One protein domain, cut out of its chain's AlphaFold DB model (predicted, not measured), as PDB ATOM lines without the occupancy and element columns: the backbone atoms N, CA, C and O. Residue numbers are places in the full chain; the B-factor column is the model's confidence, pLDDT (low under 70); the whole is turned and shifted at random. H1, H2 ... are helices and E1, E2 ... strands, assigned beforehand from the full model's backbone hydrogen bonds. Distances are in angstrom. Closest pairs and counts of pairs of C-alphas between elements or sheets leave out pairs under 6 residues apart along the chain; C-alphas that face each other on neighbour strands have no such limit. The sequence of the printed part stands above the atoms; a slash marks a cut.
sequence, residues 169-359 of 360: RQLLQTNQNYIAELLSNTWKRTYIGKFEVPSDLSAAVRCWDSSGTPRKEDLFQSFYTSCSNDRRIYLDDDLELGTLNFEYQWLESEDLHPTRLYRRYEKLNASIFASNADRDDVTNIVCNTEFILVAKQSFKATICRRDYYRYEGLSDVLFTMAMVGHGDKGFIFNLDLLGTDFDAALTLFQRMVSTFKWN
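What this domain is: This is residues 169 to 359 of the 360 residues of the protein "Serine protease" of Thiothrix sp (UniProt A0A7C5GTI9). A long, twisted sheet of seven antiparallel strands is the core; H3 and the small hairpin E1 and E2 cover parts of one face, with H1 next to H3, and H2 packs on the opposite face. At one edge, E6 bends and comes in to H3. The 191 printed residues hold three named helices and nine named strands, in the order H1 E1 E2 E3 E4 E5 H2 E6 E7 E8 E9 H3, and the sheet's order is E3 E4 E5 E9 E8 E7 E6. The class is mixed, helices and strands; the whole is compact, with a radius of gyration of the C-alphas of 17.3 A, and spans 53 by 35 by 30 A.

How they stand to each other: H1, residues 169 to 184, touches H3, residues 342 to 354, with residues 176 to 183 alone; the closest C-alphas, of Gln 176 and Ala 344, are 6.2 A apart, and the helices run the same way at a shallow tilt of 14 degrees. E1, residues 188 to 192, and E2, residues 195 to 200, form a hairpin, with N 190 and O 197 at 2.9 A. E3, residues 205 to 209, E4, residues 221 to 229, and E5, residues 244 to 252, form a meander, each strand the antiparallel neighbour of the one before, with N 208 and O 226 at 2.8 A and N 223 and O 250 at 3.0 A. E6, residues 286 to 294, E7, residues 297 to 307, E8, residues 315 to 324, and E9, residues 329 to 340, form another, with N 290 and O 301 at 2.9 A, N 302 and O 320 at 2.8 A, and N 319 and O 335 at 2.8 A. E5 and E9 are antiparallel neighbours, with N 247 and O 334 at 2.9 A. The small sheet E1 E2 and the large one make a sandwich, two sheets face to face, their strands at 34 degrees; the closest C-alphas of E1 and E5, of Ile 192 and Trp 250, are 6.4 A apart. H2, residues 258 to 268, has a height over the sheet of 8.8 A; its closest C-alpha to E9 is that of Tyr 265, 6.7 A from that of Gly 330. H3 is on the opposite face, at a height of 9.1 A, over E9 and E8, and runs along the strands, at 20 degrees to E8 on the local plane. E6 bends by 62 degrees at residue 291, and its closest C-alpha to H3, of Val 294, is 7.0 A from that of Val 353. Every O i to N i+4 pair is within hydrogen-bond range in H1 and H3; in H2 it is 6 of 7.

Where its parts are: H1 begins with C-alpha 169 at (-19.958, -9.100, 19.799) and is 22.3 A long. E4 measures 27.5 A, E5 27.4 A, E7 31.6 A, E8 28.6 A and E9 32.9 A. H3, 18.0 A long, ends with C-alpha 354 at (-16.505, 0.053, 48.002).

The domain as a whole: The C-alphas farthest apart, of Arg 169 and Glu 217, are 54.9 A apart. The printed part has no cut; the links E3 to E4, E4 to E5 and H2 to E6 are long. Residues 195 to 196 of E2 pair with residues 357 to 358, antiparallel. The mean pLDDT of the printed part is 93.5, and no printed residue is under 70.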
ATOM      1  N   ARG A 169     -21.269  -8.553  19.431       95.19
ATOM      2  CA  ARG A 169     -19.958  -9.100  19.799       95.19
ATOM      3  C   ARG A 169     -18.901  -8.001  19.903       95.19
ATOM      4  O   ARG A 169     -18.111  -8.021  20.843       95.19
ATOM      5  N   GLN A 170     -18.887  -7.065  18.954       95.44
ATOM      6  CA  GLN A 170     -17.965  -5.927  18.968       95.44
ATOM      7  C   GLN A 170     -18.231  -5.025  20.177       95.44
ATOM      8  O   GLN A 170     -17.311  -4.716  20.930       95.44
ATOM      9  N   LEU A 171     -19.493  -4.664  20.408       95.75
ATOM     10  CA  LEU A 171     -19.916  -3.822  21.525       95.75
ATOM     11  C   LEU A 171     -19.573  -4.444  22.883       95.75
ATOM     12  O   LEU A 171     -18.948  -3.775  23.703       95.75
ATOM     13  N   LEU A 172     -19.911  -5.720  23.098       95.56
ATOM     14  CA  LEU A 172     -19.616  -6.443  24.339       95.56
ATOM     15  C   LEU A 172     -18.115  -6.522  24.604       95.56
ATOM     16  O   LEU A 172     -17.666  -6.161  25.688       95.56
ATOM     17  N   GLN A 173     -17.325  -6.939  23.609       94.19
ATOM     18  CA  GLN A 173     -15.877  -7.057  23.770       94.19
ATOM     19  C   GLN A 173     -15.239  -5.704  24.105       94.19
ATOM     20  O   GLN A 173     -14.411  -5.612  25.014       94.19
ATOM     21  N   THR A 174     -15.631  -4.646  23.394       92.31
ATOM     22  CA  THR A 174     -15.100  -3.300  23.622       92.31
ATOM     23  C   THR A 174     -15.567  -2.734  24.964       92.31
ATOM     24  O   THR A 174     -14.790  -2.086  25.658       92.31
ATOM     25  N   ASN A 175     -16.816  -2.980  25.369       93.31
ATOM     26  CA  ASN A 175     -17.341  -2.569  26.672       93.31
ATOM     27  C   ASN A 175     -16.615  -3.273  27.832       93.31
ATOM     28  O   ASN A 175     -16.171  -2.606  28.765       93.31
ATOM     29  N   GLN A 176     -16.416  -4.590  27.746       92.81
ATOM     30  CA  GLN A 176     -15.690  -5.361  28.758       92.81
ATOM     31  C   GLN A 176     -14.235  -4.896  28.889       92.81
ATOM     32  O   GLN A 176     -13.752  -4.716  30.006       92.81
ATOM     33  N   ASN A 177     -13.552  -4.644  27.767       92.69
ATOM     34  CA  ASN A 177     -12.189  -4.107  27.773       92.69
ATOM     35  C   ASN A 177     -12.132  -2.720  28.422       92.69
ATOM     36  O   ASN A 177     -11.279  -2.480  29.273       92.69
ATOM     37  N   TYR A 178     -13.069  -1.837  28.066       92.38
ATOM     38  CA  TYR A 178     -13.157  -0.491  28.625       92.38
ATOM     39  C   TYR A 178     -13.374  -0.522  30.142       92.38
ATOM     40  O   TYR A 178     -12.625   0.093  30.898       92.38
ATOM     41  N   ILE A 179     -14.347  -1.302  30.621       94.69
ATOM     42  CA  ILE A 179     -14.591  -1.443  32.058       94.69
ATOM     43  C   ILE A 179     -13.372  -2.062  32.753       94.69
ATOM     44  O   ILE A 179     -12.968  -1.578  33.808       94.69
ATOM     45  N   ALA A 180     -12.741  -3.085  32.171       94.75
ATOM     46  CA  ALA A 180     -11.524  -3.673  32.726       94.75
ATOM     47  C   ALA A 180     -10.384  -2.648  32.847       94.75
ATOM     48  O   ALA A 180      -9.678  -2.646  33.857       94.75
ATOM     49  N   GLU A 181     -10.233  -1.744  31.878       93.69
ATOM     50  CA  GLU A 181      -9.275  -0.640  31.948       93.69
ATOM     51  C   GLU A 181      -9.612   0.329  33.087       93.69
ATOM     52  O   GLU A 181      -8.746   0.601  33.925       93.69
ATOM     53  N   LEU A 182     -10.870   0.780  33.189       95.00
ATOM     54  CA  LEU A 182     -11.322   1.630  34.296       95.00
ATOM     55  C   LEU A 182     -11.016   0.974  35.646       95.00
ATOM     56  O   LEU A 182     -10.523   1.627  36.562       95.00
ATOM     57  N   LEU A 183     -11.255  -0.332  35.767       95.88
ATOM     58  CA  LEU A 183     -10.908  -1.118  36.948       95.88
ATOM     59  C   LEU A 183      -9.381  -1.285  37.108       95.88
ATOM     60  O   LEU A 183      -8.885  -1.467  38.211       95.88
ATOM     61  N   SER A 184      -8.560  -1.228  36.075       95.12
ATOM     62  CA  SER A 184      -7.104  -1.293  36.265       95.12
ATOM     63  C   SER A 184      -6.519   0.030  36.787       95.12
ATOM     64  O   SER A 184      -5.498   0.033  37.478       95.12
ATOM     65  N   ASN A 185      -7.208   1.147  36.531       95.06
ATOM     66  CA  ASN A 185      -6.726   2.486  36.842       95.06
ATOM     67  C   ASN A 185      -6.714   2.811  38.342       95.06
ATOM     68  O   ASN A 185      -7.539   2.354  39.143       95.06
ATOM     69  N   THR A 186      -5.775   3.686  38.714       94.25
ATOM     70  CA  THR A 186      -5.771   4.354  40.020       94.25
ATOM     71  C   THR A 186      -6.612   5.621  39.927       94.25
ATOM     72  O   THR A 186      -6.212   6.588  39.282       94.25
ATOM     73  N   TRP A 187      -7.774   5.621  40.574       95.44
ATOM     74  CA  TRP A 187      -8.711   6.743  40.509       95.44
ATOM     75  C   TRP A 187      -8.304   7.885  41.431       95.44
ATOM     76  O   TRP A 187      -7.946   7.663  42.595       95.44
ATOM     77  N   LYS A 188      -8.426   9.121  40.937       92.75
ATOM     78  CA  LYS A 188      -8.331  10.296  41.810       92.75
ATOM     79  C   LYS A 188      -9.538  10.368  42.732       92.75
ATOM     80  O   LYS A 188     -10.585   9.777  42.465       92.75
ATOM     81  N   ARG A 189      -9.369  11.093  43.834       92.75
ATOM     82  CA  ARG A 189     -10.385  11.279  44.865       92.75
ATOM     83  C   ARG A 189     -10.782  12.741  44.959       92.75
ATOM     84  O   ARG A 189      -9.920  13.612  44.854       92.75
ATOM     85  N   THR A 190     -12.054  12.978  45.238       92.50
ATOM     86  CA  THR A 190     -12.589  14.289  45.603       92.50
ATOM     87  C   THR A 190     -13.491  14.168  46.823       92.50
ATOM     88  O   THR A 190     -13.858  13.061  47.226       92.50
ATOM     89  N   TYR A 191     -13.855  15.310  47.395       93.31
ATOM     90  CA  TYR A 191     -14.822  15.393  48.478       93.31
ATOM     91  C   TYR A 191     -16.156  15.918  47.966       93.31
ATOM     92  O   TYR A 191     -16.205  16.949  47.301       93.31
ATOM     93  N   ILE A 192     -17.233  15.225  48.328       93.69
ATOM     94  CA  ILE A 192     -18.614  15.656  48.131       93.69
ATOM     95  C   ILE A 192     -19.279  15.671  49.506       93.69
ATOM     96  O   ILE A 192     -19.644  14.628  50.059       93.69
ATOM     97  N   GLY A 193     -19.355  16.862  50.104       92.88
ATOM     98  CA  GLY A 193     -19.715  17.015  51.513       92.88
ATOM     99  C   GLY A 193     -18.787  16.193  52.412       92.88
ATOM    100  O   GLY A 193     -17.572  16.384  52.408       92.88
ATOM    101  N   LYS A 194     -19.357  15.240  53.160       95.12
ATOM    102  CA  LYS A 194     -18.600  14.341  54.051       95.12
ATOM    103  C   LYS A 194     -18.016  13.098  53.375       95.12
ATOM    104  O   LYS A 194     -17.300  12.343  54.032       95.12
ATOM    105  N   PHE A 195     -18.313  12.855  52.100       96.94
ATOM    106  CA  PHE A 195     -17.805  11.680  51.396       96.94
ATOM    107  C   PHE A 195     -16.529  11.982  50.613       96.94
ATOM    108  O   PHE A 195     -16.498  12.907  49.811       96.94
ATOM    109  N   GLU A 196     -15.507  11.147  50.787       97.19
ATOM    110  CA  GLU A 196     -14.400  10.999  49.838       97.19
ATOM    111  C   GLU A 196     -14.813   9.966  48.771       97.19
ATOM    112  O   GLU A 196     -15.066   8.801  49.098       97.19
ATOM    113  N   VAL A 197     -14.886  10.383  47.505       96.69
ATOM    114  CA  VAL A 197     -15.398   9.593  46.364       96.69
ATOM    115  C   VAL A 197     -14.427   9.644  45.175       96.69
ATOM    116  O   VAL A 197     -13.587  10.544  45.116       96.69
ATOM    117  N   PRO A 198     -14.462   8.684  44.231       95.94
ATOM    118  CA  PRO A 198     -13.642   8.762  43.025       95.94
ATOM    119  C   PRO A 198     -14.134   9.859  42.063       95.94
ATOM    120  O   PRO A 198     -15.337  10.010  41.868       95.94
ATOM    121  N   SER A 199     -13.214  10.606  41.447       84.81
ATOM    122  CA  SER A 199     -13.536  11.774  40.603       84.81
ATOM    123  C   SER A 199     -12.799  11.850  39.266       84.81
ATOM    124  O   SER A 199     -12.918  12.858  38.597       84.81
ATOM    125  N   ASP A 200     -12.032  10.821  38.897       85.50
ATOM    126  CA  ASP A 200     -11.420  10.634  37.571       85.50
ATOM    127  C   ASP A 200     -11.178   9.124  37.401       85.50
ATOM    128  O   ASP A 200     -10.296   8.566  38.069       85.50
ATOM    129  N   LEU A 201     -11.973   8.438  36.569       92.62
ATOM    130  CA  LEU A 201     -11.831   6.985  36.360       92.62
ATOM    131  C   LEU A 201     -10.798   6.642  35.270       92.62
ATOM    132  O   LEU A 201     -10.116   5.618  35.352       92.62
ATOM    133  N   SER A 202     -10.666   7.517  34.272       91.31
ATOM    134  CA  SER A 202      -9.649   7.497  33.214       91.31
ATOM    135  C   SER A 202      -9.507   8.900  32.610       91.31
ATOM    136  O   SER A 202     -10.247   9.810  32.977       91.31
ATOM    137  N   ALA A 203      -8.573   9.087  31.672       85.75
ATOM    138  CA  ALA A 203      -8.419  10.354  30.948       85.75
ATOM    139  C   ALA A 203      -9.607  10.684  30.019       85.75
ATOM    140  O   ALA A 203      -9.806  11.851  29.679       85.75
ATOM    141  N   ALA A 204     -10.385   9.673  29.623       84.94
ATOM    142  CA  ALA A 204     -11.550   9.813  28.751       84.94
ATOM    143  C   ALA A 204     -12.857  10.097  29.514       84.94
ATOM    144  O   ALA A 204     -13.863  10.440  28.898       84.94
ATOM    145  N   VAL A 205     -12.853   9.963  30.844       91.44
ATOM    146  CA  VAL A 205     -13.991  10.308  31.702       91.44
ATOM    147  C   VAL A 205     -13.749  11.687  32.296       91.44
ATOM    148  O   VAL A 205     -12.810  11.881  33.066       91.44
ATOM    149  N   ARG A 206     -14.600  12.647  31.949       90.88
ATOM    150  CA  ARG A 206     -14.498  14.036  32.403       90.88
ATOM    151  C   ARG A 206     -15.571  14.331  33.432       90.88
ATOM    152  O   ARG A 206     -16.678  13.821  33.321       90.88
ATOM    153  N   CYS A 207     -15.239  15.173  34.403       92.38
ATOM    154  CA  CYS A 207     -16.147  15.589  35.462       92.38
ATOM    155  C   CYS A 207     -16.342  17.106  35.456       92.38
ATOM    156  O   CYS A 207     -15.380  17.863  35.318       92.38
ATOM    157  N   TRP A 208     -17.581  17.543  35.666       91.44
ATOM    158  CA  TRP A 208     -17.969  18.941  35.782       91.44
ATOM    159  C   TRP A 208     -18.662  19.168  37.118       91.44
ATOM    160  O   TRP A 208     -19.678  18.549  37.439       91.44
ATOM    161  N   ASP A 209     -18.113  20.092  37.896       90.38
ATOM    162  CA  ASP A 209     -18.771  20.594  39.093       90.38
ATOM    163  C   ASP A 209     -19.738  21.714  38.694       90.38
ATOM    164  O   ASP A 209     -19.323  22.740  38.151       90.38
ATOM    165  N   SER A 210     -21.031  21.496  38.933       86.62
ATOM    166  CA  SER A 210     -22.086  22.489  38.682       86.62
ATOM    167  C   SER A 210     -22.706  23.000  39.985       86.62
ATOM    168  O   SER A 210     -23.836  23.492  39.995       86.62
ATOM    169  N   SER A 211     -21.978  22.876  41.097       86.75
ATOM    170  CA  SER A 211     -22.391  23.395  42.397       86.75
ATOM    171  C   SER A 211     -22.517  24.920  42.364       86.75
ATOM    172  O   SER A 211     -21.665  25.633  41.832       86.75
ATOM    173  N   GLY A 212     -23.595  25.442  42.952       79.50
ATOM    174  CA  GLY A 212     -23.771  26.884  43.104       79.50
ATOM    175  C   GLY A 212     -22.838  27.459  44.170       79.50
ATOM    176  O   GLY A 212     -22.549  26.801  45.167       79.50
ATOM    177  N   THR A 213     -22.401  28.709  44.000       83.06
ATOM    178  CA  THR A 213     -21.646  29.422  45.041       83.06
ATOM    179  C   THR A 213     -22.552  29.688  46.250       83.06
ATOM    180  O   THR A 213     -23.552  30.395  46.084       83.06
ATOM    181  N   PRO A 214     -22.219  29.192  47.458       80.94
ATOM    182  CA  PRO A 214     -23.038  29.418  48.646       80.94
ATOM    183  C   PRO A 214     -23.168  30.909  48.979       80.94
ATOM    184  O   PRO A 214     -22.176  31.645  48.988       80.94
ATOM    185  N   ARG A 215     -24.385  31.360  49.292       86.38
ATOM    186  CA  ARG A 215     -24.677  32.717  49.777       86.38
ATOM    187  C   ARG A 215     -25.103  32.683  51.236       86.38
ATOM    188  O   ARG A 215     -25.588  31.675  51.736       86.38
ATOM    189  N   LYS A 216     -24.956  33.817  51.926       81.31
ATOM    190  CA  LYS A 216     -25.290  33.925  53.357       81.31
ATOM    191  C   LYS A 216     -26.774  33.708  53.645       81.31
ATOM    192  O   LYS A 216     -27.118  33.345  54.760       81.31
ATOM    193  N   GLU A 217     -27.638  33.971  52.673       88.25
ATOM    194  CA  GLU A 217     -29.090  33.843  52.800       88.25
ATOM    195  C   GLU A 217     -29.606  32.450  52.400       88.25
ATOM    196  O   GLU A 217     -30.810  32.192  52.503       88.25
ATOM    197  N   ASP A 218     -28.735  31.566  51.903       88.88
ATOM    198  CA  ASP A 218     -29.142  30.238  51.461       88.88
ATOM    199  C   ASP A 218     -29.447  29.354  52.678       88.88
ATOM    200  O   ASP A 218     -28.595  29.098  53.520       88.88
ATOM    201  N   LEU A 219     -30.679  28.846  52.744       90.44
ATOM    202  CA  LEU A 219     -31.145  27.995  53.848       90.44
ATOM    203  C   LEU A 219     -30.544  26.581  53.819       90.44
ATOM    204  O   LEU A 219     -30.811  25.784  54.711       90.44
ATOM    205  N   PHE A 220     -29.840  26.210  52.754       91.25
ATOM    206  CA  PHE A 220     -29.217  24.903  52.574       91.25
ATOM    207  C   PHE A 220     -28.081  25.014  51.561       91.25
ATOM    208  O   PHE A 220     -28.108  25.879  50.685       91.25
ATOM    209  N   GLN A 221     -27.126  24.097  51.641       90.94
ATOM    210  CA  GLN A 221     -26.052  23.952  50.667       90.94
ATOM    211  C   GLN A 221     -26.294  22.711  49.820       90.94
ATOM    212  O   GLN A 221     -26.810  21.702  50.306       90.94
ATOM    213  N   SER A 222     -25.947  22.796  48.538       91.44
ATOM    214  CA  SER A 222     -26.030  21.667  47.623       91.44
ATOM    215  C   SER A 222     -24.807  21.629  46.727       91.44
ATOM    216  O   SER A 222     -24.414  22.659  46.179       91.44
ATOM    217  N   PHE A 223     -24.245  20.436  46.581       91.62
ATOM    218  CA  PHE A 223     -23.148  20.175  45.661       91.62
ATOM    219  C   PHE A 223     -23.605  19.167  44.620       91.62
ATOM    220  O   PHE A 223     -24.305  18.212  44.959       91.62
ATOM    221  N   TYR A 224     -23.216  19.389  43.372       92.25
ATOM    222  CA  TYR A 224     -23.533  18.519  42.253       92.25
ATOM    223  C   TYR A 224     -22.312  18.384  41.354       92.25
ATOM    224  O   TYR A 224     -21.837  19.362  40.777       92.25
ATOM    225  N   THR A 225     -21.824  17.160  41.215       93.94
ATOM    226  CA  THR A 225     -20.760  16.823  40.272       93.94
ATOM    227  C   THR A 225     -21.270  15.731  39.356       93.94
ATOM    228  O   THR A 225     -21.701  14.690  39.846       93.94
ATOM    229  N   SER A 226     -21.193  15.955  38.049       93.94
ATOM    230  CA  SER A 226     -21.485  14.946  37.034       93.94
ATOM    231  C   SER A 226     -20.223  14.594  36.271       93.94
ATOM    232  O   SER A 226     -19.367  15.441  36.025       93.94
ATOM    233  N   CYS A 227     -20.103  13.331  35.903       94.75
ATOM    234  CA  CYS A 227     -18.995  12.797  35.143       94.75
ATOM    235  C   CYS A 227     -19.529  11.967  33.985       94.75
ATOM    236  O   CYS A 227     -20.518  11.257  34.150       94.75
ATOM    237  N   SER A 228     -18.879  12.058  32.832       93.69
ATOM    238  CA  SER A 228     -19.314  11.417  31.594       93.69
ATOM    239  C   SER A 228     -18.113  11.062  30.721       93.69
ATOM    240  O   SER A 228     -17.073  11.728  30.796       93.69
ATOM    241  N   ASN A 229     -18.237  10.016  29.908       91.19
ATOM    242  CA  ASN A 229     -17.328   9.781  28.790       91.19
ATOM    243  C   ASN A 229     -17.840  10.470  27.512       91.19
ATOM    244  O   ASN A 229     -19.025  10.739  27.355       91.19
ATOM    245  N   ASP A 230     -16.939  10.725  26.563       85.94
ATOM    246  CA  ASP A 230     -17.311  11.309  25.264       85.94
ATOM    247  C   ASP A 230     -17.745  10.225  24.237       85.94
ATOM    248  O   ASP A 230     -17.942  10.532  23.063       85.94
ATOM    249  N   ARG A 231     -17.881   8.952  24.649       84.69
ATOM    250  CA  ARG A 231     -18.122   7.807  23.752       84.69
ATOM    251  C   ARG A 231     -19.594   7.698  23.365       84.69
ATOM    252  O   ARG A 231     -20.449   7.548  24.234       84.69
ATOM    253  N   ARG A 232     -19.864   7.677  22.057       87.38
ATOM    254  CA  ARG A 232     -21.197   7.446  21.484       87.38
ATOM    255  C   ARG A 232     -21.083   6.589  20.235       87.38
ATOM    256  O   ARG A 232     -20.613   7.048  19.201       87.38
ATOM    257  N   ILE A 233     -21.483   5.329  20.350       91.94
ATOM    258  CA  ILE A 233     -21.489   4.394  19.228       91.94
ATOM    259  C   ILE A 233     -22.855   4.458  18.572       91.94
ATOM    260  O   ILE A 233     -23.836   3.977  19.138       91.94
ATOM    261  N   TYR A 234     -22.884   5.045  17.385       93.38
ATOM    262  CA  TYR A 234     -24.071   5.148  16.552       93.38
ATOM    263  C   TYR A 234     -24.503   3.768  16.045       93.38
ATOM    264  O   TYR A 234     -23.692   3.030  15.478       93.38
ATOM    265  N   LEU A 235     -25.782   3.432  16.222       94.38
ATOM    266  CA  LEU A 235     -26.404   2.227  15.667       94.38
ATOM    267  C   LEU A 235     -27.471   2.566  14.626       94.38
ATOM    268  O   LEU A 235     -27.523   1.900  13.586       94.38
ATOM    269  N   ASP A 236     -28.250   3.611  14.890       92.50
ATOM    270  CA  ASP A 236     -29.192   4.269  13.987       92.50
ATOM    271  C   ASP A 236     -29.475   5.707  14.480       92.50
ATOM    272  O   ASP A 236     -28.843   6.178  15.426       92.50
ATOM    273  N   ASP A 237     -30.389   6.417  13.814       87.31
ATOM    274  CA  ASP A 237     -30.691   7.830  14.088       87.31
ATOM    275  C   ASP A 237     -31.278   8.090  15.487       87.31
ATOM    276  O   ASP A 237     -31.145   9.204  15.999       87.31
ATOM    277  N   ASP A 238     -31.885   7.078  16.112       88.94
ATOM    278  CA  ASP A 238     -32.533   7.171  17.421       88.94
ATOM    279  C   ASP A 238     -31.780   6.374  18.507       88.94
ATOM    280  O   ASP A 238     -32.071   6.517  19.698       88.94
ATOM    281  N   LEU A 239     -30.759   5.590  18.136       92.38
ATOM    282  CA  LEU A 239     -30.037   4.699  19.036       92.38
ATOM    283  C   LEU A 239     -28.511   4.875  18.988       92.38
ATOM    284  O   LEU A 239     -27.826   4.517  18.027       92.38
ATOM    285  N   GLU A 240     -27.960   5.307  20.125       92.56
ATOM    286  CA  GLU A 240     -26.521   5.360  20.403       92.56
ATOM    287  C   GLU A 240     -26.200   4.635  21.720       92.56
ATOM    288  O   GLU A 240     -26.935   4.767  22.702       92.56
ATOM    289  N   LEU A 241     -25.081   3.901  21.767       93.56
ATOM    290  CA  LEU A 241     -24.634   3.132  22.941       93.56
ATOM    291  C   LEU A 241     -23.225   3.519  23.412       93.56
ATOM    292  O   LEU A 241     -22.478   4.212  22.724       93.56
ATOM    293  N   GLY A 242     -22.812   2.997  24.571       91.62
ATOM    294  CA  GLY A 242     -21.443   3.125  25.087       91.62
ATOM    295  C   GLY A 242     -21.226   4.289  26.056       91.62
ATOM    296  O   GLY A 242     -20.126   4.424  26.604       91.62
ATOM    297  N   THR A 243     -22.267   5.081  26.303       92.44
ATOM    298  CA  THR A 243     -22.260   6.156  27.296       92.44
ATOM    299  C   THR A 243     -22.105   5.590  28.706       92.44
ATOM    300  O   THR A 243     -22.752   4.606  29.075       92.44
ATOM    301  N   LEU A 244     -21.272   6.251  29.502       94.62
ATOM    302  CA  LEU A 244     -21.140   6.057  30.941       94.62
ATOM    303  C   LEU A 244     -21.279   7.419  31.609       94.62
ATOM    304  O   LEU A 244     -20.438   8.288  31.370       94.62
ATOM    305  N   ASN A 245     -22.272   7.586  32.482       94.88
ATOM    306  CA  ASN A 245     -22.384   8.759  33.338       94.88
ATOM    307  C   ASN A 245     -22.441   8.361  34.806       94.88
ATOM    308  O   ASN A 245     -23.060   7.373  35.188       94.88
ATOM    309  N   PHE A 246     -21.848   9.173  35.670       95.81
ATOM    310  CA  PHE A 246     -22.130   9.095  37.095       95.81
ATOM    311  C   PHE A 246     -22.172  10.471  37.720       95.81
ATOM    312  O   PHE A 246     -21.505  11.400  37.276       95.81
ATOM    313  N   GLU A 247     -22.952  10.600  38.778       95.25
ATOM    314  CA  GLU A 247     -23.136  11.862  39.467       95.25
ATOM    315  C   GLU A 247     -23.175  11.682  40.977       95.25
ATOM    316  O   GLU A 247     -23.659  10.682  41.514       95.25
ATOM    317  N   TYR A 248     -22.672  12.705  41.655       96.12
ATOM    318  CA  TYR A 248     -22.741  12.855  43.094       96.12
ATOM    319  C   TYR A 248     -23.560  14.090  43.418       96.12
ATOM    320  O   TYR A 248     -23.295  15.172  42.890       96.12
ATOM    321  N   GLN A 249     -24.510  13.940  44.333       95.31
ATOM    322  CA  GLN A 249     -25.274  15.058  44.859       95.31
ATOM    323  C   GLN A 249     -25.178  15.082  46.380       95.31
ATOM    324  O   GLN A 249     -25.422  14.073  47.039       95.31
ATOM    325  N   TRP A 250     -24.864  16.239  46.951       95.75
ATOM    326  CA  TRP A 250     -24.934  16.485  48.389       95.75
ATOM    327  C   TRP A 250     -25.967  17.559  48.679       95.75
ATOM    328  O   TRP A 250     -26.147  18.503  47.903       95.75
ATOM    329  N   LEU A 251     -26.631  17.419  49.818       95.19
ATOM    330  CA  LEU A 251     -27.551  18.405  50.353       95.19
ATOM    331  C   LEU A 251     -27.355  18.482  51.864       95.19
ATOM    332  O   LEU A 251     -27.407  17.449  52.522       95.19
ATOM    333  N   GLU A 252     -27.197  19.674  52.426       95.00
ATOM    334  CA  GLU A 252     -27.146  19.868  53.880       95.00
ATOM    335  C   GLU A 252     -27.765  21.189  54.321       95.00
ATOM    336  O   GLU A 252     -27.849  22.142  53.545       95.00
ATOM    337  N   SER A 253     -28.237  21.247  55.562       94.88
ATOM    338  CA  SER A 253     -28.855  22.441  56.126       94.88
ATOM    339  C   SER A 253     -28.863  22.409  57.650       94.88
ATOM    340  O   SER A 253     -29.285  21.420  58.245       94.88
ATOM    341  N   GLU A 254     -28.481  23.528  58.265       91.25
ATOM    342  CA  GLU A 254     -28.671  23.777  59.701       91.25
ATOM    343  C   GLU A 254     -29.967  24.566  59.987       91.25
ATOM    344  O   GLU A 254     -30.505  24.502  61.092       91.25
ATOM    345  N   ASP A 255     -30.514  25.263  58.982       92.12
ATOM    346  CA  ASP A 255     -31.656  26.180  59.127       92.12
ATOM    347  C   ASP A 255     -33.014  25.556  58.762       92.12
ATOM    348  O   ASP A 255     -34.077  26.001  59.218       92.12
ATOM    349  N   LEU A 256     -33.029  24.543  57.893       93.62
ATOM    350  CA  LEU A 256     -34.259  23.883  57.474       93.62
ATOM    351  C   LEU A 256     -34.670  22.816  58.477       93.62
ATOM    352  O   LEU A 256     -33.925  21.902  58.811       93.62
ATOM    353  N   HIS A 257     -35.950  22.850  58.848       95.12
ATOM    354  CA  HIS A 257     -36.567  21.736  59.552       95.12
ATOM    355  C   HIS A 257     -36.410  20.425  58.743       95.12
ATOM    356  O   HIS A 257     -36.661  20.451  57.529       95.12
ATOM    357  N   PRO A 258     -36.123  19.271  59.383       94.62
ATOM    358  CA  PRO A 258     -35.833  18.012  58.688       94.62
ATOM    359  C   PRO A 258     -36.863  17.593  57.634       94.62
ATOM    360  O   PRO A 258     -36.517  17.116  56.562       94.62
ATOM    361  N   THR A 259     -38.155  17.836  57.873       94.12
ATOM    362  CA  THR A 259     -39.215  17.522  56.895       94.12
ATOM    363  C   THR A 259     -39.167  18.392  55.635       94.12
ATOM    364  O   THR A 259     -39.532  17.930  54.553       94.12
ATOM    365  N   ARG A 260     -38.724  19.653  55.746       94.69
ATOM    366  CA  ARG A 260     -38.531  20.547  54.593       94.69
ATOM    367  C   ARG A 260     -37.307  20.122  53.793       94.69
ATOM    368  O   ARG A 260     -37.389  20.102  52.566       94.69
ATOM    369  N   LEU A 261     -36.225  19.756  54.483       94.12
ATOM    370  CA  LEU A 261     -35.023  19.227  53.847       94.12
ATOM    371  C   LEU A 261     -35.319  17.901  53.136       94.12
ATOM    372  O   LEU A 261     -35.013  17.771  51.956       94.12
ATOM    373  N   TYR A 262     -36.024  16.974  53.791       94.00
ATOM    374  CA  TYR A 262     -36.424  15.692  53.204       94.00
ATOM    375  C   TYR A 262     -37.234  15.867  51.913       94.00
ATOM    376  O   TYR A 262     -36.912  15.257  50.903       94.00
ATOM    377  N   ARG A 263     -38.238  16.757  51.892       93.62
ATOM    378  CA  ARG A 263     -39.009  17.043  50.663       93.62
ATOM    379  C   ARG A 263     -38.149  17.603  49.529       93.62
ATOM    380  O   ARG A 263     -38.513  17.466  48.364       93.62
ATOM    381  N   ARG A 264     -37.062  18.309  49.854       92.75
ATOM    382  CA  ARG A 264     -36.104  18.800  48.857       92.75
ATOM    383  C   ARG A 264     -35.223  17.657  48.362       92.75
ATOM    384  O   ARG A 264     -35.082  17.513  47.157       92.75
ATOM    385  N   TYR A 265     -34.711  16.846  49.281       94.88
ATOM    386  CA  TYR A 265     -33.889  15.673  49.007       94.88
ATOM    387  C   TYR A 265     -34.616  14.625  48.147       94.88
ATOM    388  O   TYR A 265     -34.076  14.162  47.150       94.88
ATOM    389  N   GLU A 266     -35.879  14.327  48.452       92.44
ATOM    390  CA  GLU A 266     -36.718  13.402  47.680       92.44
ATOM    391  C   GLU A 266     -36.868  13.834  46.214       92.44
ATOM    392  O   GLU A 266     -36.818  12.997  45.320       92.44
ATOM    393  N   LYS A 267     -36.991  15.141  45.951       90.38
ATOM    394  CA  LYS A 267     -37.074  15.674  44.582       90.38
ATOM    395  C   LYS A 267     -35.770  15.550  43.798       90.38
ATOM    396  O   LYS A 267     -35.823  15.557  42.575       90.38
ATOM    397  N   LEU A 268     -34.631  15.504  44.489       88.12
ATOM    398  CA  LEU A 268     -33.320  15.294  43.872       88.12
ATOM    399  C   LEU A 268     -33.088  13.817  43.532       88.12
ATOM    400  O   LEU A 268     -32.372  13.512  42.588       88.12
ATOM    401  N   ASN A 269     -33.729  12.902  44.264       86.56
ATOM    402  CA  ASN A 269     -33.665  11.464  44.018       86.56
ATOM    403  C   ASN A 269     -34.576  11.040  42.851       86.56
ATOM    404  O   ASN A 269     -35.506  10.247  43.019       86.56
ATOM    405  N   ALA A 270     -34.320  11.605  41.674       81.12
ATOM    406  CA  ALA A 270     -35.020  11.326  40.432       81.12
ATOM    407  C   ALA A 270     -33.988  11.128  39.316       81.12
ATOM    408  O   ALA A 270     -33.400  12.093  38.835       81.12
ATOM    409  N   SER A 271     -33.785   9.877  38.906       79.69
ATOM    410  CA  SER A 271     -32.885   9.528  37.804       79.69
ATOM    411  C   SER A 271     -33.599   8.623  36.818       79.69
ATOM    412  O   SER A 271     -34.401   7.770  37.201       79.69
ATOM    413  N   ILE A 272     -33.294   8.835  35.545       80.56
ATOM    414  CA  ILE A 272     -33.776   8.061  34.406       80.56
ATOM    415  C   ILE A 272     -32.566   7.661  33.566       80.56
ATOM    416  O   ILE A 272     -31.506   8.269  33.695       80.56
ATOM    417  N   PHE A 273     -32.717   6.654  32.712       81.81
ATOM    418  CA  PHE A 273     -31.689   6.333  31.727       81.81
ATOM    419  C   PHE A 273     -31.456   7.534  30.805       81.81
ATOM    420  O   PHE A 273     -32.416   8.063  30.246       81.81
ATOM    421  N   ALA A 274     -30.199   7.928  30.602       78.94
ATOM    422  CA  ALA A 274     -29.810   8.943  29.621       78.94
ATOM    423  C   ALA A 274     -29.803   8.393  28.177       78.94
ATOM    424  O   ALA A 274     -28.900   8.688  27.400       78.94
ATOM    425  N   SER A 275     -30.779   7.549  27.837       83.25
ATOM    426  CA  SER A 275     -30.835   6.772  26.595       83.25
ATOM    427  C   SER A 275     -32.016   7.201  25.737       83.25
ATOM    428  O   SER A 275     -33.114   7.414  26.256       83.25
ATOM    429  N   ASN A 276     -31.785   7.275  24.429       85.81
ATOM    430  CA  ASN A 276     -32.820   7.551  23.433       85.81
ATOM    431  C   ASN A 276     -33.596   6.288  23.019       85.81
ATOM    432  O   ASN A 276     -34.626   6.414  22.365       85.81
ATOM    433  N   ALA A 277     -33.154   5.099  23.457       90.06
ATOM    434  CA  ALA A 277     -33.775   3.828  23.094       90.06
ATOM    435  C   ALA A 277     -35.252   3.770  23.507       90.06
ATOM    436  O   ALA A 277     -35.601   4.036  24.676       90.06
ATOM    437  N   ASP A 278     -36.095   3.362  22.564       91.12
ATOM    438  CA  ASP A 278     -37.539   3.316  22.721       91.12
ATOM    439  C   ASP A 278     -38.059   1.897  23.030       91.12
ATOM    440  O   ASP A 278     -37.318   0.984  23.391       91.12
ATOM    441  N   ARG A 279     -39.379   1.703  22.992       93.44
ATOM    442  CA  ARG A 279     -40.004   0.415  23.343       93.44
ATOM    443  C   ARG A 279     -39.749  -0.707  22.325       93.44
ATOM    444  O   ARG A 279     -39.992  -1.866  22.663       93.44
ATOM    445  N   ASP A 280     -39.355  -0.364  21.105       93.12
ATOM    446  CA  ASP A 280     -39.075  -1.295  20.016       93.12
ATOM    447  C   ASP A 280     -37.604  -1.765  20.073       93.12
ATOM    448  O   ASP A 280     -37.287  -2.852  19.581       93.12
ATOM    449  N   ASP A 281     -36.738  -1.023  20.776       94.50
ATOM    450  CA  ASP A 281     -35.331  -1.372  21.007       94.50
ATOM    451  C   ASP A 281     -35.113  -2.290  22.212       94.50
ATOM    452  O   ASP A 281     -34.272  -3.200  22.168       94.50
ATOM    453  N   VAL A 282     -35.846  -2.042  23.305       96.62
ATOM    454  CA  VAL A 282     -35.541  -2.611  24.626       96.62
ATOM    455  C   VAL A 282     -36.742  -3.194  25.368       96.62
ATOM    456  O   VAL A 282     -37.903  -2.831  25.173       96.62
ATOM    457  N   THR A 283     -36.449  -4.097  26.302       97.62
ATOM    458  CA  THR A 283     -37.435  -4.654  27.228       97.62
ATOM    459  C   THR A 283     -37.981  -3.607  28.201       97.62
ATOM    460  O   THR A 283     -37.408  -2.539  28.422       97.62
ATOM    461  N   ASN A 284     -39.066  -3.965  28.895       95.81
ATOM    462  CA  ASN A 284     -39.505  -3.212  30.068       95.81
ATOM    463  C   ASN A 284     -38.396  -3.141  31.128       95.81
ATOM    464  O   ASN A 284     -37.630  -4.090  31.312       95.81
ATOM    465  N   ILE A 285     -38.365  -2.026  31.857       94.94
ATOM    466  CA  ILE A 285     -37.420  -1.805  32.950       94.94
ATOM    467  C   ILE A 285     -37.785  -2.705  34.132       94.94
ATOM    468  O   ILE A 285     -38.924  -2.700  34.606       94.94
ATOM    469  N   VAL A 286     -36.793  -3.424  34.650       96.62
ATOM    470  CA  VAL A 286     -36.890  -4.206  35.883       96.62
ATOM    471  C   VAL A 286     -35.961  -3.591  36.920       96.62
ATOM    472  O   VAL A 286     -34.767  -3.445  36.666       96.62
ATOM    473  N   CYS A 287     -36.502  -3.237  38.089       96.31
ATOM    474  CA  CYS A 287     -35.738  -2.638  39.181       96.31
ATOM    475  C   CYS A 287     -35.809  -3.486  40.452       96.31
ATOM    476  O   CYS A 287     -36.874  -3.994  40.803       96.31
ATOM    477  N   ASN A 288     -34.694  -3.570  41.174       97.00
ATOM    478  CA  ASN A 288     -34.640  -4.108  42.528       97.00
ATOM    479  C   ASN A 288     -34.109  -3.045  43.498       97.00
ATOM    480  O   ASN A 288     -33.141  -2.355  43.178       97.00
ATOM    481  N   THR A 289     -34.728  -2.927  44.671       97.12
ATOM    482  CA  THR A 289     -34.389  -1.931  45.692       97.12
ATOM    483  C   THR A 289     -34.101  -2.608  47.024       97.12
ATOM    484  O   THR A 289     -34.926  -3.357  47.537       97.12
ATOM    485  N   GLU A 290     -32.971  -2.258  47.628       97.31
ATOM    486  CA  GLU A 290     -32.476  -2.818  48.885       97.31
ATOM    487  C   GLU A 290     -31.942  -1.696  49.788       97.31
ATOM    488  O   GLU A 290     -31.572  -0.615  49.318       97.31
ATOM    489  N   PHE A 291     -31.872  -1.953  51.095       97.75
ATOM    490  CA  PHE A 291     -31.110  -1.099  52.006       97.75
ATOM    491  C   PHE A 291     -29.717  -1.688  52.211       97.75
ATOM    492  O   PHE A 291     -29.581  -2.840  52.612       97.75
ATOM    493  N   ILE A 292     -28.681  -0.888  51.969       96.75
ATOM    494  CA  ILE A 292     -27.282  -1.317  52.064       96.75
ATOM    495  C   ILE A 292     -26.480  -0.396  52.983       96.75
ATOM    496  O   ILE A 292     -26.848   0.758  53.211       96.75
ATOM    497  N   LEU A 293     -25.365  -0.907  53.504       97.50
ATOM    498  CA  LEU A 293     -24.426  -0.139  54.317       97.50
ATOM    499  C   LEU A 293     -23.173   0.175  53.498       97.50
ATOM    500  O   LEU A 293     -22.472  -0.737  53.064       97.50
ATOM    501  N   VAL A 294     -22.866   1.458  53.320       97.06
ATOM    502  CA  VAL A 294     -21.696   1.934  52.568       97.06
ATOM    503  C   VAL A 294     -20.993   2.999  53.388       97.06
ATOM    504  O   VAL A 294     -21.623   3.945  53.848       97.06
ATOM    505  N   ALA A 295     -19.690   2.822  53.618       96.50
ATOM    506  CA  ALA A 295     -18.888   3.718  54.456       96.50
ATOM    507  C   ALA A 295     -19.548   4.040  55.820       96.50
ATOM    508  O   ALA A 295     -19.496   5.170  56.294       96.50
ATOM    509  N   LYS A 296     -20.176   3.029  56.448       95.88
ATOM    510  CA  LYS A 296     -20.946   3.117  57.712       95.88
ATOM    511  C   LYS A 296     -22.228   3.963  57.655       95.88
ATOM    512  O   LYS A 296     -22.862   4.146  58.689       95.88
ATOM    513  N   GLN A 297     -22.637   4.425  56.479       97.62
ATOM    514  CA  GLN A 297     -23.906   5.116  56.262       97.62
ATOM    515  C   GLN A 297     -24.923   4.171  55.620       97.62
ATOM    516  O   GLN A 297     -24.564   3.298  54.827       97.62
ATOM    517  N   SER A 298     -26.196   4.324  55.985       97.94
ATOM    518  CA  SER A 298     -27.287   3.535  55.405       97.94
ATOM    519  C   SER A 298     -27.764   4.178  54.109       97.94
ATOM    520  O   SER A 298     -27.976   5.387  54.059       97.94
ATOM    521  N   PHE A 299     -27.973   3.368  53.078       98.25
ATOM    522  CA  PHE A 299     -28.453   3.800  51.771       98.25
ATOM    523  C   PHE A 299     -29.670   2.994  51.352       98.25
ATOM    524  O   PHE A 299     -29.695   1.780  51.537       98.25
ATOM    525  N   LYS A 300     -30.643   3.652  50.724       97.44
ATOM    526  CA  LYS A 300     -31.613   2.993  49.850       97.44
ATOM    527  C   LYS A 300     -30.988   2.918  48.456       97.44
ATOM    528  O   LYS A 300     -30.817   3.955  47.818       97.44
ATOM    529  N   ALA A 301     -30.629   1.719  48.014       97.12
ATOM    530  CA  ALA A 301     -30.009   1.473  46.718       97.12
ATOM    531  C   ALA A 301     -31.008   0.814  45.765       97.12
ATOM    532  O   ALA A 301     -31.753  -0.072  46.175       97.12
ATOM    533  N   THR A 302     -31.027   1.237  44.504       96.69
ATOM    534  CA  THR A 302     -31.850   0.643  43.448       96.69
ATOM    535  C   THR A 302     -30.987   0.331  42.237       96.69
ATOM    536  O   THR A 302     -30.165   1.146  41.830       96.69
ATOM    537  N   ILE A 303     -31.185  -0.851  41.665       96.50
ATOM    538  CA  ILE A 303     -30.572  -1.273  40.407       96.50
ATOM    539  C   ILE A 303     -31.705  -1.499  39.422       96.50
ATOM    540  O   ILE A 303     -32.579  -2.322  39.689       96.50
ATOM    541  N   CYS A 304     -31.689  -0.778  38.312       97.12
ATOM    542  CA  CYS A 304     -32.629  -0.932  37.214       97.12
ATOM    543  C   CYS A 304     -31.895  -1.424  35.970       97.12
ATOM    544  O   CYS A 304     -30.790  -0.970  35.677       97.12
ATOM    545  N   ARG A 305     -32.527  -2.333  35.230       96.94
ATOM    546  CA  ARG A 305     -31.999  -2.913  33.995       96.94
ATOM    547  C   ARG A 305     -33.099  -3.021  32.943       96.94
ATOM    548  O   ARG A 305     -34.245  -3.321  33.281       96.94
ATOM    549  N   ARG A 306     -32.732  -2.827  31.680       96.69
ATOM    550  CA  ARG A 306     -33.510  -3.233  30.500       96.69
ATOM    551  C   ARG A 306     -32.564  -3.764  29.426       96.69
ATOM    552  O   ARG A 306     -31.438  -3.284  29.327       96.69
ATOM    553  N   ASP A 307     -33.007  -4.756  28.665       97.75
ATOM    554  CA  ASP A 307     -32.182  -5.477  27.689       97.75
ATOM    555  C   ASP A 307     -32.551  -5.097  26.258       97.75
ATOM    556  O   ASP A 307     -33.718  -4.831  25.979       97.75
ATOM    557  N   TYR A 308     -31.575  -5.115  25.351       97.25
ATOM    558  CA  TYR A 308     -31.801  -4.866  23.927       97.25
ATOM    559  C   TYR A 308     -32.316  -6.116  23.206       97.25
ATOM    560  O   TYR A 308     -31.742  -7.198  23.343       97.25
ATOM    561  N   TYR A 309     -33.362  -5.973  22.385       96.19
ATOM    562  CA  TYR A 309     -33.924  -7.105  21.634       96.19
ATOM    563  C   TYR A 309     -33.001  -7.581  20.512       96.19
ATOM    564  O   TYR A 309     -32.800  -8.781  20.336       96.19
ATOM    565  N   ARG A 310     -32.465  -6.637  19.728       94.44
ATOM    566  CA  ARG A 310     -31.615  -6.933  18.563       94.44
ATOM    567  C   ARG A 310     -30.167  -7.191  18.968       94.44
ATOM    568  O   ARG A 310     -29.489  -7.998  18.338       94.44
ATOM    569  N   TYR A 311     -29.716  -6.546  20.042       95.50
ATOM    570  CA  TYR A 311     -28.326  -6.563  20.470       95.50
ATOM    571  C   TYR A 311     -28.122  -7.456  21.703       95.50
ATOM    572  O   TYR A 311     -27.930  -6.981  22.819       95.50
ATOM    573  N   GLU A 312     -28.153  -8.775  21.488       94.44
ATOM    574  CA  GLU A 312     -28.089  -9.780  22.560       94.44
ATOM    575  C   GLU A 312     -26.882  -9.573  23.497       94.44
ATOM    576  O   GLU A 312     -25.756  -9.344  23.048       94.44
ATOM    577  N   GLY A 313     -27.136  -9.683  24.804       95.44
ATOM    578  CA  GLY A 313     -26.140  -9.547  25.870       95.44
ATOM    579  C   GLY A 313     -25.923  -8.118  26.369       95.44
ATOM    580  O   GLY A 313     -25.309  -7.947  27.420       95.44
ATOM    581  N   LEU A 314     -26.441  -7.109  25.665       97.12
ATOM    582  CA  LEU A 314     -26.304  -5.705  26.049       97.12
ATOM    583  C   LEU A 314     -27.532  -5.218  26.816       97.12
ATOM    584  O   LEU A 314     -28.675  -5.569  26.503       97.12
ATOM    585  N   SER A 315     -27.280  -4.354  27.793       97.12
ATOM    586  CA  SER A 315     -28.303  -3.777  28.657       97.12
ATOM    587  C   SER A 315     -28.040  -2.303  28.920       97.12
ATOM    588  O   SER A 315     -26.890  -1.888  29.049       97.12
ATOM    589  N   ASP A 316     -29.106  -1.539  29.117       97.12
ATOM    590  CA  ASP A 316     -29.009  -0.289  29.865       97.12
ATOM    591  C   ASP A 316     -29.105  -0.610  31.356       97.12
ATOM    592  O   ASP A 316     -30.014  -1.328  31.794       97.12
ATOM    593  N   VAL A 317     -28.177  -0.068  32.147       97.44
ATOM    594  CA  VAL A 317     -28.106  -0.304  33.594       97.44
ATOM    595  C   VAL A 317     -28.015   1.021  34.342       97.44
ATOM    596  O   VAL A 317     -27.177   1.861  34.033       97.44
ATOM    597  N   LEU A 318     -28.896   1.205  35.326       97.38
ATOM    598  CA  LEU A 318     -28.957   2.390  36.175       97.38
ATOM    599  C   LEU A 318     -28.858   1.963  37.636       97.38
ATOM    600  O   LEU A 318     -29.723   1.253  38.155       97.38
ATOM    601  N   PHE A 319     -27.817   2.438  38.304       97.19
ATOM    602  CA  PHE A 319     -27.617   2.301  39.736       97.19
ATOM    603  C   PHE A 319     -27.925   3.635  40.406       97.19
ATOM    604  O   PHE A 319     -27.353   4.655  40.032       97.19
ATOM    605  N   THR A 320     -28.788   3.632  41.417       96.81
ATOM    606  CA  THR A 320     -29.075   4.815  42.237       96.81
ATOM    607  C   THR A 320     -28.928   4.483  43.712       96.81
ATOM    608  O   THR A 320     -29.294   3.398  44.168       96.81
ATOM    609  N   MET A 321     -28.372   5.406  44.488       97.12
ATOM    610  CA  MET A 321     -28.179   5.256  45.924       97.12
ATOM    611  C   MET A 321     -28.495   6.562  46.634       97.12
ATOM    612  O   MET A 321     -27.838   7.566  46.386       97.12
ATOM    613  N   ALA A 322     -29.435   6.529  47.575       97.75
ATOM    614  CA  ALA A 322     -29.798   7.670  48.410       97.75
ATOM    615  C   ALA A 322     -29.498   7.373  49.886       97.75
ATOM    616  O   ALA A 322     -30.018   6.404  50.447       97.75
ATOM    617  N   MET A 323     -28.646   8.181  50.520       97.94
ATOM    618  CA  MET A 323     -28.335   8.086  51.946       97.94
ATOM    619  C   MET A 323     -29.580   8.372  52.795       97.94
ATOM    620  O   MET A 323     -30.313   9.330  52.565       97.94
ATOM    621  N   VAL A 324     -29.797   7.551  53.819       96.38
ATOM    622  CA  VAL A 324     -30.930   7.655  54.744       96.38
ATOM    623  C   VAL A 324     -30.453   7.730  56.195       96.38
ATOM    624  O   VAL A 324     -29.324   7.367  56.515       96.38
ATOM    625  N   GLY A 325     -31.335   8.183  57.088       93.88
ATOM    626  CA  GLY A 325     -31.079   8.212  58.535       93.88
ATOM    627  C   GLY A 325     -30.518   9.530  59.078       93.88
ATOM    628  O   GLY A 325     -30.297   9.628  60.281       93.88
ATOM    629  N   HIS A 326     -30.351  10.549  58.230       94.56
ATOM    630  CA  HIS A 326     -29.914  11.892  58.627       94.56
ATOM    631  C   HIS A 326     -31.041  12.912  58.439       94.56
ATOM    632  O   HIS A 326     -31.806  12.829  57.479       94.56
ATOM    633  N   GLY A 327     -31.172  13.857  59.378       94.62
ATOM    634  CA  GLY A 327     -32.227  14.883  59.359       94.62
ATOM    635  C   GLY A 327     -31.797  16.222  58.756       94.62
ATOM    636  O   GLY A 327     -32.645  17.035  58.403       94.62
ATOM    637  N   ASP A 328     -30.491  16.432  58.645       95.00
ATOM    638  CA  ASP A 328     -29.817  17.687  58.308       95.00
ATOM    639  C   ASP A 328     -28.914  17.556  57.069       95.00
ATOM    640  O   ASP A 328     -28.399  18.559  56.582       95.00
ATOM    641  N   LYS A 329     -28.727  16.340  56.530       95.94
ATOM    642  CA  LYS A 329     -27.961  16.105  55.299       95.94
ATOM    643  C   LYS A 329     -28.436  14.900  54.492       95.94
ATOM    644  O   LYS A 329     -29.123  14.021  55.006       95.94
ATOM    645  N   GLY A 330     -28.034  14.856  53.230       96.69
ATOM    646  CA  GLY A 330     -28.336  13.800  52.277       96.69
ATOM    647  C   GLY A 330     -27.244  13.696  51.216       96.69
ATOM    648  O   GLY A 330     -26.580  14.675  50.886       96.69
ATOM    649  N   PHE A 331     -27.072  12.491  50.685       97.69
ATOM    650  CA  PHE A 331     -26.112  12.198  49.625       97.69
ATOM    651  C   PHE A 331     -26.757  11.257  48.614       97.69
ATOM    652  O   PHE A 331     -27.404  10.290  49.021       97.69
ATOM    653  N   ILE A 332     -26.630  11.554  47.326       97.50
ATOM    654  CA  ILE A 332     -27.106  10.711  46.230       97.50
ATOM    655  C   ILE A 332     -25.919  10.368  45.341       97.50
ATOM    656  O   ILE A 332     -25.106  11.236  45.026       97.50
ATOM    657  N   PHE A 333     -25.840   9.106  44.941       97.44
ATOM    658  CA  PHE A 333     -24.940   8.640  43.900       97.44
ATOM    659  C   PHE A 333     -25.752   7.926  42.828       97.44
ATOM    660  O   PHE A 333     -26.489   6.993  43.152       97.44
ATOM    661  N   ASN A 334     -25.587   8.343  41.577       97.12
ATOM    662  CA  ASN A 334     -26.160   7.655  40.428       97.12
ATOM    663  C   ASN A 334     -25.049   7.271  39.453       97.12
ATOM    664  O   ASN A 334     -24.099   8.028  39.273       97.12
ATOM    665  N   LEU A 335     -25.174   6.101  38.836       96.75
ATOM    666  CA  LEU A 335     -24.300   5.604  37.778       96.75
ATOM    667  C   LEU A 335     -25.188   4.983  36.701       96.75
ATOM    668  O   LEU A 335     -25.936   4.049  36.991       96.75
ATOM    669  N   ASP A 336     -25.099   5.492  35.480       94.56
ATOM    670  CA  ASP A 336     -25.733   4.928  34.299       94.56
ATOM    671  C   ASP A 336     -24.678   4.390  33.321       94.56
ATOM    672  O   ASP A 336     -23.560   4.899  33.211       94.56
ATOM    673  N   LEU A 337     -25.015   3.287  32.661       96.19
ATOM    674  CA  LEU A 337     -24.243   2.727  31.563       96.19
ATOM    675  C   LEU A 337     -25.223   2.261  30.494       96.19
ATOM    676  O   LEU A 337     -26.151   1.506  30.800       96.19
ATOM    677  N   LEU A 338     -25.009   2.700  29.257       95.31
ATOM    678  CA  LEU A 338     -25.904   2.410  28.138       95.31
ATOM    679  C   LEU A 338     -25.285   1.387  27.195       95.31
ATOM    680  O   LEU A 338     -24.134   1.545  26.778       95.31
ATOM    681  N   GLY A 339     -26.044   0.348  26.846       94.94
ATOM    682  CA  GLY A 339     -25.544  -0.738  26.000       94.94
ATOM    683  C   GLY A 339     -24.278  -1.393  26.558       94.94
ATOM    684  O   GLY A 339     -23.240  -1.428  25.897       94.94
ATOM    685  N   THR A 340     -24.341  -1.873  27.798       95.88
ATOM    686  CA  THR A 340     -23.215  -2.477  28.523       95.88
ATOM    687  C   THR A 340     -23.449  -3.955  28.812       95.88
ATOM    688  O   THR A 340     -24.587  -4.418  28.864       95.88
ATOM    689  N   ASP A 341     -22.368  -4.688  29.074       96.12
ATOM    690  CA  ASP A 341     -22.441  -5.974  29.765       96.12
ATOM    691  C   ASP A 341     -22.845  -5.735  31.233       96.12
ATOM    692  O   ASP A 341     -22.248  -4.899  31.924       96.12
ATOM    693  N   PHE A 342     -23.889  -6.425  31.707       95.81
ATOM    694  CA  PHE A 342     -24.439  -6.205  33.049       95.81
ATOM    695  C   PHE A 342     -23.465  -6.598  34.168       95.81
ATOM    696  O   PHE A 342     -23.370  -5.887  35.170       95.81
ATOM    697  N   ASP A 343     -22.733  -7.701  34.013       96.12
ATOM    698  CA  ASP A 343     -21.824  -8.194  35.050       96.12
ATOM    699  C   ASP A 343     -20.596  -7.280  35.173       96.12
ATOM    700  O   ASP A 343     -20.146  -6.959  36.282       96.12
ATOM    701  N   ALA A 344     -20.094  -6.781  34.040       96.38
ATOM    702  CA  ALA A 344     -19.048  -5.767  34.008       96.38
ATOM    703  C   ALA A 344     -19.519  -4.456  34.667       96.38
ATOM    704  O   ALA A 344     -18.821  -3.910  35.530       96.38
ATOM    705  N   ALA A 345     -20.727  -3.988  34.338       96.88
ATOM    706  CA  ALA A 345     -21.322  -2.789  34.930       96.88
ATOM    707  C   ALA A 345     -21.499  -2.914  36.452       96.88
ATOM    708  O   ALA A 345     -21.128  -2.013  37.210       96.88
ATOM    709  N   LEU A 346     -22.000  -4.061  36.918       96.62
ATOM    710  CA  LEU A 346     -22.153  -4.354  38.340       96.62
ATOM    711  C   LEU A 346     -20.799  -4.370  39.062       96.62
ATOM    712  O   LEU A 346     -20.682  -3.828  40.163       96.62
ATOM    713  N   THR A 347     -19.766  -4.936  38.437       97.62
ATOM    714  CA  THR A 347     -18.401  -4.956  38.985       97.62
ATOM    715  C   THR A 347     -17.838  -3.540  39.140       97.62
ATOM    716  O   THR A 347     -17.248  -3.215  40.178       97.62
ATOM    717  N   LEU A 348     -18.051  -2.668  38.145       97.69
ATOM    718  CA  LEU A 348     -17.657  -1.260  38.220       97.69
ATOM    719  C   LEU A 348     -18.360  -0.540  39.373       97.69
ATOM    720  O   LEU A 348     -17.688   0.064  40.214       97.69
ATOM    721  N   PHE A 349     -19.687  -0.662  39.453       97.25
ATOM    722  CA  PHE A 349     -20.491  -0.080  40.525       97.25
ATOM    723  C   PHE A 349     -20.005  -0.526  41.910       97.25
ATOM    724  O   PHE A 349     -19.714   0.307  42.774       97.25
ATOM    725  N   GLN A 350     -19.855  -1.838  42.115       96.81
ATOM    726  CA  GLN A 350     -19.400  -2.410  43.383       96.81
ATOM    727  C   GLN A 350     -18.038  -1.854  43.791       96.81
ATOM    728  O   GLN A 350     -17.848  -1.462  44.947       96.81
ATOM    729  N   ARG A 351     -17.097  -1.758  42.847       97.19
ATOM    730  CA  ARG A 351     -15.794  -1.165  43.126       97.19
ATOM    731  C   ARG A 351     -15.922   0.307  43.496       97.19
ATOM    732  O   ARG A 351     -15.376   0.686  44.529       97.19
ATOM    733  N   MET A 352     -16.628   1.124  42.711       97.50
ATOM    734  CA  MET A 352     -16.816   2.554  43.004       97.50
ATOM    735  C   MET A 352     -17.332   2.762  44.424       97.50
ATOM    736  O   MET A 352     -16.677   3.432  45.224       97.50
ATOM    737  N   VAL A 353     -18.425   2.092  44.772       96.94
ATOM    738  CA  VAL A 353     -19.071   2.211  46.080       96.94
ATOM    739  C   VAL A 353     -18.182   1.689  47.212       96.94
ATOM    740  O   VAL A 353     -18.094   2.323  48.263       96.94
ATOM    741  N   SER A 354     -17.447   0.589  47.001       96.38
ATOM    742  CA  SER A 354     -16.505   0.053  48.002       96.38
ATOM    743  C   SER A 354     -15.392   1.036  48.371       96.38
ATOM    744  O   SER A 354     -14.777   0.930  49.431       96.38
ATOM    745  N   THR A 355     -15.125   1.997  47.487       96.56
ATOM    746  CA  THR A 355     -14.046   2.957  47.659       96.56
ATOM    747  C   THR A 355     -14.473   4.224  48.400       96.56
ATOM    748  O   THR A 355     -13.589   5.022  48.726       96.56
ATOM    749  N   PHE A 356     -15.772   4.426  48.643       97.69
ATOM    750  CA  PHE A 356     -16.287   5.598  49.348       97.69
ATOM    751  C   PHE A 356     -15.802   5.599  50.796       97.69
ATOM    752  O   PHE A 356     -15.786   4.559  51.462       97.69
ATOM    753  N   LYS A 357     -15.452   6.777  51.312       97.69
ATOM    754  CA  LYS A 357     -15.157   6.954  52.737       97.69
ATOM    755  C   LYS A 357     -15.966   8.097  53.310       97.69
ATOM    756  O   LYS A 357     -16.154   9.115  52.661       97.69
ATOM    757  N   TRP A 358     -16.413   7.912  54.541       96.31
ATOM    758  CA  TRP A 358     -17.086   8.936  55.319       96.31
ATOM    759  C   TRP A 358     -16.072   9.631  56.227       96.31
ATOM    760  O   TRP A 358     -15.316   8.946  56.923       96.31
ATOM    761  N   ASN A 359     -16.058  10.961  56.209       92.69
ATOM    762  CA  ASN A 359     -15.240  11.786  57.087       92.69
ATOM    763  C   ASN A 359     -16.124  12.414  58.175       92.69
ATOM    764  O   ASN A 359     -17.117  13.079  57.861       92.69
TER     765      ASN A 359